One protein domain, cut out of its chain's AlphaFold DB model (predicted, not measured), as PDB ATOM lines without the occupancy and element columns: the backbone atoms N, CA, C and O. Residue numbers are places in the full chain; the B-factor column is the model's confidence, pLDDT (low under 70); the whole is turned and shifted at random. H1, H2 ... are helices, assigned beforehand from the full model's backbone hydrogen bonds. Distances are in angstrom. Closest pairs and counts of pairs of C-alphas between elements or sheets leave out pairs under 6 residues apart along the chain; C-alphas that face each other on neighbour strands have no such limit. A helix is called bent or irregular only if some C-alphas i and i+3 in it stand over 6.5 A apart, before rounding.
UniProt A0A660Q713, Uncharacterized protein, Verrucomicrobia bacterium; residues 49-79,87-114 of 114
ATOM      1  N   PHE A  49     201.305 292.646 230.337       94.81
ATOM      2  CA  PHE A  49     201.690 293.265 229.075       94.81
ATOM      3  C   PHE A  49     203.207 293.464 228.983       94.81
ATOM      4  O   PHE A  49     203.802 293.134 227.958       94.81
ATOM      5  N   THR A  50     203.854 293.914 230.065       95.94
ATOM      6  CA  THR A  50     205.322 294.048 230.136       95.94
ATOM      7  C   THR A  50     206.022 292.721 229.900       95.94
ATOM      8  O   THR A  50     206.985 292.671 229.136       95.94
ATOM      9  N   VAL A  51     205.542 291.638 230.514       97.88
ATOM     10  CA  VAL A  51     206.100 290.294 230.316       97.88
ATOM     11  C   VAL A  51     205.977 289.872 228.853       97.88
ATOM     12  O   VAL A  51     206.959 289.403 228.280       97.88
ATOM     13  N   CYS A  52     204.824 290.094 228.215       97.44
ATOM     14  CA  CYS A  52     204.633 289.744 226.805       97.44
ATOM     15  C   CYS A  52     205.512 290.578 225.873       97.44
ATOM     16  O   CYS A  52     206.147 290.028 224.974       97.44
ATOM     17  N   LEU A  53     205.596 291.889 226.109       95.88
ATOM     18  CA  LEU A  53     206.448 292.790 225.338       95.88
ATOM     19  C   LEU A  53     207.925 292.411 225.488       95.88
ATOM     20  O   LEU A  53     208.651 292.330 224.502       95.88
ATOM     21  N   THR A  54     208.356 292.106 226.710       97.62
ATOM     22  CA  THR A  54     209.720 291.656 227.004       97.62
ATOM     23  C   THR A  54     210.006 290.321 226.317       97.62
ATOM     24  O   THR A  54     211.005 290.195 225.611       97.62
ATOM     25  N   GLY A  55     209.106 289.341 226.430       97.06
ATOM     26  CA  GLY A  55     209.209 288.053 225.739       97.06
ATOM     27  C   GLY A  55     209.282 288.194 224.216       97.06
ATOM     28  O   GLY A  55     210.096 287.522 223.572       97.06
ATOM     29  N   LEU A  56     208.500 289.112 223.641       96.69
ATOM     30  CA  LEU A  56     208.542 289.462 222.222       96.69
ATOM     31  C   LEU A  56     209.910 290.043 221.836       96.69
ATOM     32  O   LEU A  56     210.538 289.545 220.899       96.69
ATOM     33  N   PHE A  57     210.407 291.027 222.593       96.88
ATOM     34  CA  PHE A  57     211.728 291.622 222.374       96.88
ATOM     35  C   PHE A  57     212.840 290.576 222.442       96.88
ATOM     36  O   PHE A  57     213.628 290.473 221.505       96.88
ATOM     37  N   PHE A  58     212.889 289.748 223.486       97.06
ATOM     38  CA  PHE A  58     213.911 288.704 223.614       97.06
ATOM     39  C   PHE A  58     213.831 287.657 222.498       97.06
ATOM     40  O   PHE A  58     214.866 287.168 222.043       97.06
ATOM     41  N   SER A  59     212.628 287.341 222.012       96.31
ATOM     42  CA  SER A  59     212.438 286.380 220.918       96.31
ATOM     43  C   SER A  59     213.014 286.859 219.583       96.31
ATOM     44  O   SER A  59     213.320 286.023 218.736       96.31
ATOM     45  N   VAL A  60     213.183 288.172 219.400       96.62
ATOM     46  CA  VAL A  60     213.738 288.775 218.179       96.62
ATOM     47  C   VAL A  60     215.179 289.236 218.387       96.62
ATOM     48  O   VAL A  60     216.059 288.876 217.608       96.62
ATOM     49  N   LEU A  61     215.447 289.985 219.459       96.88
ATOM     50  CA  LEU A  61     216.755 290.585 219.713       96.88
ATOM     51  C   LEU A  61     217.844 289.539 219.941       96.88
ATOM     52  O   LEU A  61     218.947 289.713 219.436       96.88
ATOM     53  N   VAL A  62     217.559 288.442 220.651       96.00
ATOM     54  CA  VAL A  62     218.585 287.421 220.928       96.00
ATOM     55  C   VAL A  62     219.056 286.725 219.644       96.00
ATOM     56  O   VAL A  62     220.268 286.670 219.429       96.00
ATOM     57  N   PRO A  63     218.172 286.208 218.763       95.19
ATOM     58  CA  PRO A  63     218.607 285.672 217.474       95.19
ATOM     59  C   PRO A  63     219.302 286.707 216.588       95.19
ATOM     60  O   PRO A  63     220.318 286.385 215.981       95.19
ATOM     61  N   VAL A  64     218.793 287.945 216.532       96.81
ATOM     62  CA  VAL A  64     219.413 289.024 215.746       96.81
ATOM     63  C   VAL A  64     220.832 289.288 216.233       96.81
ATOM     64  O   VAL A  64     221.754 289.299 215.425       96.81
ATOM     65  N   TRP A  65     221.025 289.413 217.546       97.56
ATOM     66  CA  TRP A  65     222.344 289.610 218.135       97.56
ATOM     67  C   TRP A  65     223.285 288.451 217.806       97.56
ATOM     68  O   TRP A  65     224.394 288.677 217.334       97.56
ATOM     69  N   LYS A  66     222.822 287.201 217.954       95.69
ATOM     70  CA  LYS A  66     223.599 286.013 217.568       95.69
ATOM     71  C   LYS A  66     224.001 286.036 216.092       95.69
ATOM     72  O   LYS A  66     225.142 285.715 215.782       95.69
ATOM     73  N   ASN A  67     223.095 286.437 215.204       96.06
ATOM     74  CA  ASN A  67     223.363 286.516 213.769       96.06
ATOM     75  C   ASN A  67     224.363 287.622 213.427       96.06
ATOM     76  O   ASN A  67     225.237 287.401 212.593       96.06
ATOM     77  N   VAL A  68     224.280 288.776 214.096       96.50
ATOM     78  CA  VAL A  68     225.255 289.866 213.949       96.50
ATOM     79  C   VAL A  68     226.637 289.415 214.416       96.50
ATOM     80  O   VAL A  68     227.600 289.547 213.666       96.50
ATOM     81  N   THR A  69     226.745 288.814 215.604       95.31
ATOM     82  CA  THR A  69     228.027 288.301 216.113       95.31
ATOM     83  C   THR A  69     228.607 287.221 215.203       95.31
ATOM     84  O   THR A  69     229.806 287.219 214.934       95.31
ATOM     85  N   ALA A  70     227.765 286.321 214.689       93.56
ATOM     86  CA  ALA A  70     228.190 285.275 213.765       93.56
ATOM     87  C   ALA A  70     228.691 285.853 212.428       93.56
ATOM     88  O   ALA A  70     229.706 285.398 211.904       93.56
ATOM     89  N   ALA A  71     228.025 286.887 211.903       94.31
ATOM     90  CA  ALA A  71     228.445 287.574 210.685       94.31
ATOM     91  C   ALA A  71     229.775 288.326 210.864       94.31
ATOM     92  O   ALA A  71     230.634 288.263 209.987       94.31
ATOM     93  N   LEU A  72     229.968 288.995 212.005       95.25
ATOM     94  CA  LEU A  72     231.227 289.675 212.327       95.25
ATOM     95  C   LEU A  72     232.382 288.676 212.471       95.25
ATOM     96  O   LEU A  72     233.422 288.842 211.840       95.25
ATOM     97  N   SER A  73     232.171 287.586 213.212       92.06
ATOM     98  CA  SER A  73     233.178 286.534 213.390       92.06
ATOM     99  C   SER A  73     233.578 285.869 212.068       92.06
ATOM    100  O   SER A  73     234.745 285.533 211.862       92.06
ATOM    101  N   PHE A  74     232.629 285.705 211.145       93.00
ATOM    102  CA  PHE A  74     232.919 285.223 209.799       93.00
ATOM    103  C   PHE A  74     233.800 286.187 209.005       93.00
ATOM    104  O   PHE A  74     234.765 285.753 208.378       93.00
ATOM    105  N   ALA A  75     233.482 287.484 209.053       94.00
ATOM    106  CA  ALA A  75     234.253 288.509 208.361       94.00
ATOM    107  C   ALA A  75     235.709 288.564 208.854       94.00
ATOM    108  O   ALA A  75     236.613 288.792 208.056       94.00
ATOM    109  N   GLU A  76     235.940 288.312 210.144       94.31
ATOM    110  CA  GLU A  76     237.277 288.313 210.748       94.31
ATOM    111  C   GLU A  76     238.074 287.033 210.467       94.31
ATOM    112  O   GLU A  76     239.272 287.095 210.205       94.31
ATOM    113  N   SER A  77     237.431 285.866 210.540       91.69
ATOM    114  CA  SER A  77     238.130 284.573 210.489       91.69
ATOM    115  C   SER A  77     238.251 283.976 209.086       91.69
ATOM    116  O   SER A  77     239.022 283.034 208.898       91.69
ATOM    117  N   GLY A  78     237.474 284.461 208.107       86.62
ATOM    118  CA  GLY A  78     237.403 283.876 206.761       86.62
ATOM    119  C   GLY A  78     236.927 282.414 206.740       86.62
ATOM    120  O   GLY A  78     237.074 281.727 205.730       86.62
ATOM    121  N   GLY A  79     236.400 281.912 207.863       78.56
ATOM    122  CA  GLY A  79     236.109 280.498 208.072       78.56
ATOM    123  C   GLY A  79     234.759 280.069 207.502       78.56
ATOM    124  O   GLY A  79     233.725 280.674 207.771       78.56
ATOM    125  N   ILE A  87     214.976 282.773 213.501       95.94
ATOM    126  CA  ILE A  87     213.914 283.440 214.258       95.94
ATOM    127  C   ILE A  87     212.651 282.591 214.121       95.94
ATOM    128  O   ILE A  87     212.104 282.435 213.032       95.94
ATOM    129  N   SER A  88     212.175 282.027 215.232       96.69
ATOM    130  CA  SER A  88     210.929 281.260 215.231       96.69
ATOM    131  C   SER A  88     209.734 282.204 215.097       96.69
ATOM    132  O   SER A  88     209.324 282.834 216.074       96.69
ATOM    133  N   LEU A  89     209.149 282.266 213.897       95.56
ATOM    134  CA  LEU A  89     207.948 283.062 213.631       95.56
ATOM    135  C   LEU A  89     206.804 282.689 214.583       95.56
ATOM    136  O   LEU A  89     206.150 283.569 215.128       95.56
ATOM    137  N   ALA A  90     206.616 281.394 214.848       97.00
ATOM    138  CA  ALA A  90     205.596 280.908 215.774       97.00
ATOM    139  C   ALA A  90     205.762 281.497 217.185       97.00
ATOM    140  O   ALA A  90     204.780 281.913 217.794       97.00
ATOM    141  N   ARG A  91     206.998 281.592 217.693       96.44
ATOM    142  CA  ARG A  91     207.274 282.181 219.013       96.44
ATOM    143  C   ARG A  91     206.998 283.684 219.034       96.44
ATOM    144  O   ARG A  91     206.403 284.173 219.989       96.44
ATOM    145  N   VAL A  92     207.405 284.403 217.989       97.19
ATOM    146  CA  VAL A  92     207.138 285.845 217.848       97.19
ATOM    147  C   VAL A  92     205.630 286.105 217.808       97.19
ATOM    148  O   VAL A  92     205.127 286.932 218.567       97.19
ATOM    149  N   LEU A  93     204.898 285.347 216.987       97.31
ATOM    150  CA  LEU A  93     203.443 285.447 216.891       97.31
ATOM    151  C   LEU A  93     202.752 285.081 218.205       97.31
ATOM    152  O   LEU A  93     201.808 285.762 218.582       97.31
ATOM    153  N   ALA A  94     203.229 284.066 218.930       97.75
ATOM    154  CA  ALA A  94     202.655 283.691 220.220       97.75
ATOM    155  C   ALA A  94     202.724 284.844 221.236       97.75
ATOM    156  O   ALA A  94     201.706 285.180 221.843       97.75
ATOM    157  N   TRP A  95     203.883 285.496 221.380       97.88
ATOM    158  CA  TRP A  95     204.025 286.652 222.274       97.88
ATOM    159  C   TRP A  95     203.198 287.855 221.819       97.88
ATOM    160  O   TRP A  95     202.586 288.527 222.651       97.88
ATOM    161  N   LEU A  96     203.140 288.108 220.508       96.38
ATOM    162  CA  LEU A  96     202.336 289.188 219.940       96.38
ATOM    163  C   LEU A  96     200.838 288.968 220.192       96.38
ATOM    164  O   LEU A  96     200.162 289.866 220.690       96.38
ATOM    165  N   ILE A  97     200.324 287.773 219.888       97.75
ATOM    166  CA  ILE A  97     198.916 287.411 220.093       97.75
ATOM    167  C   ILE A  97     198.566 287.466 221.582       97.75
ATOM    168  O   ILE A  97     197.528 288.022 221.934       97.75
ATOM    169  N   ALA A  98     199.436 286.963 222.464       97.44
ATOM    170  CA  ALA A  98     199.239 287.061 223.909       97.44
ATOM    171  C   ALA A  98     199.157 288.526 224.375       97.44
ATOM    172  O   ALA A  98     198.234 288.891 225.105       97.44
ATOM    173  N   GLY A  99     200.064 289.385 223.899       95.50
ATOM    174  CA  GLY A  99     200.041 290.820 224.188       95.50
ATOM    175  C   GLY A  99     198.760 291.508 223.702       95.50
ATOM    176  O   GLY A  99     198.157 292.274 224.454       95.50
ATOM    177  N   LEU A 100     198.300 291.192 222.487       95.25
ATOM    178  CA  LEU A 100     197.043 291.708 221.934       95.25
ATOM    179  C   LEU A 100     195.820 291.231 222.728       95.25
ATOM    180  O   LEU A 100     194.911 292.020 222.976       95.25
ATOM    181  N   ALA A 101     195.804 289.971 223.167       96.38
ATOM    182  CA  ALA A 101     194.726 289.434 223.993       96.38
ATOM    183  C   ALA A 101     194.645 290.143 225.355       96.38
ATOM    184  O   ALA A 101     193.559 290.535 225.778       96.38
ATOM    185  N   ILE A 102     195.790 290.379 226.011       94.50
ATOM    186  CA  ILE A 102     195.866 291.151 227.266       94.50
ATOM    187  C   ILE A 102     195.379 292.584 227.047       94.50
ATOM    188  O   ILE A 102     194.610 293.112 227.851       94.50
ATOM    189  N   TYR A 103     195.799 293.207 225.948       91.19
ATOM    190  CA  TYR A 103     195.386 294.558 225.592       91.19
ATOM    191  C   TYR A 103     193.864 294.649 225.374       91.19
ATOM    192  O   TYR A 103     193.212 295.538 225.926       91.19
ATOM    193  N   ALA A 104     193.278 293.701 224.635       92.81
ATOM    194  CA  ALA A 104     191.834 293.625 224.414       92.81
ATOM    195  C   ALA A 104     191.067 293.393 225.727       92.81
ATOM    196  O   ALA A 104     190.078 294.076 225.989       92.81
ATOM    197  N   ALA A 105     191.554 292.494 226.587       93.06
ATOM    198  CA  ALA A 105     190.966 292.243 227.900       93.06
ATOM    199  C   ALA A 105     190.990 293.496 228.796       93.06
ATOM    200  O   ALA A 105     189.985 293.812 229.433       93.06
ATOM    201  N   ASN A 106     192.092 294.255 228.792       90.69
ATOM    202  CA  ASN A 106     192.187 295.534 229.501       90.69
ATOM    203  C   ASN A 106     191.166 296.560 228.978       90.69
ATOM    204  O   ASN A 106     190.533 297.256 229.771       90.69
ATOM    205  N   ALA A 107     190.975 296.650 227.658       87.62
ATOM    206  CA  ALA A 107     189.991 297.557 227.064       87.62
ATOM    207  C   ALA A 107     188.547 297.175 227.436       87.62
ATOM    208  O   ALA A 107     187.747 298.051 227.767       87.62
ATOM    209  N   VAL A 108     188.226 295.876 227.439       92.00
ATOM    210  CA  VAL A 108     186.915 295.364 227.867       92.00
ATOM    211  C   VAL A 108     186.668 295.649 229.348       92.00
ATOM    212  O   VAL A 108     185.603 296.161 229.686       92.00
ATOM    213  N   ASP A 109     187.639 295.390 230.233       90.38
ATOM    214  CA  ASP A 109     187.482 295.702 231.662       90.38
ATOM    215  C   ASP A 109     187.273 297.204 231.891       90.38
ATOM    216  O   ASP A 109     186.379 297.588 232.651       90.38
ATOM    217  N   ALA A 110     188.042 298.051 231.200       85.56
ATOM    218  CA  ALA A 110     187.895 299.499 231.288       85.56
ATOM    219  C   ALA A 110     186.513 299.974 230.807       85.56
ATOM    220  O   ALA A 110     185.944 300.865 231.429       85.56
ATOM    221  N   TYR A 111     185.962 299.370 229.746       86.31
ATOM    222  CA  TYR A 111     184.626 299.682 229.225       86.31
ATOM    223  C   TYR A 111     183.504 299.254 230.180       86.31
ATOM    224  O   TYR A 111     182.552 300.001 230.395       86.31
ATOM    225  N   LEU A 112     183.615 298.067 230.782       89.69
ATOM    226  CA  LEU A 112     182.606 297.559 231.720       89.69
ATOM    227  C   LEU A 112     182.540 298.370 233.025       89.69
ATOM    228  O   LEU A 112     181.493 298.395 233.668       89.69
ATOM    229  N   HIS A 113     183.632 299.038 233.405       85.31
ATOM    230  CA  HIS A 113     183.738 299.819 234.643       85.31
ATOM    231  C   HIS A 113     183.794 301.343 234.419       85.31
ATOM    232  O   HIS A 113     184.106 302.085 235.353       85.31
ATOM    233  N   SER A 114     183.529 301.821 233.199       76.69
ATOM    234  CA  SER A 114     183.401 303.254 232.862       76.69
ATOM    235  C   SER A 114     181.953 303.723 232.849       76.69
ATOM    236  O   SER A 114     181.669 304.845 233.315       76.69
TER     237      SER A 114
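AT A GLANCE: This is residues 49 to 79 and 87 to 114 of the 114 residues of an uncharacterized protein of Verrucomicrobia bacterium (UniProt A0A660Q713). Two long helices, H1 and then H2, lie side by side in part only, running opposite ways and slid along each other, and together make one long thin rod. They overlap where the first part of H1 meets H2, and residues 68 to 79 and 107 to 114 stick out at the two ends. The printed part has 59 residues with two named helices and no named strand, all helix in class, extended with a radius of gyration of the C-alphas of 17.8 A, spanning 63 by 17 by 11 A.

IN THESE COORDINATES: Find C-alpha 49 at (201.690, 293.265, 229.075); from there H1, residues 49 to 77, runs 41.8 A. It is neither bent nor irregular, but only just: C-alphas 59 and 62 are 6.2 A apart. Past the cut, H2, residues 89 to 112, runs 34.3 A to C-alpha 112 at (182.606, 297.559, 231.720).

HOW THE PARTS SIT: Look at Leu 56 and Trp 95, whose C-alphas, 5.3 A apart, are the closest of H1 and H2. The helices touch, H1 with residues 49 to 60 alone, at a shallow tilt of 23 degrees, opposite ways. In H2 every O i to N i+4 pair is within hydrogen-bond range; in H1, 24 of 25.

THE WHOLE: The C-alphas of Gly 78 and Ser 114 are the two farthest apart, 63.0 A. Residues 80 to 86 are not printed, and C-alphas 79 and 87 are 23.2 A apart across this cut. The mean pLDDT of the printed part is 94.0, and no printed residue is under 70.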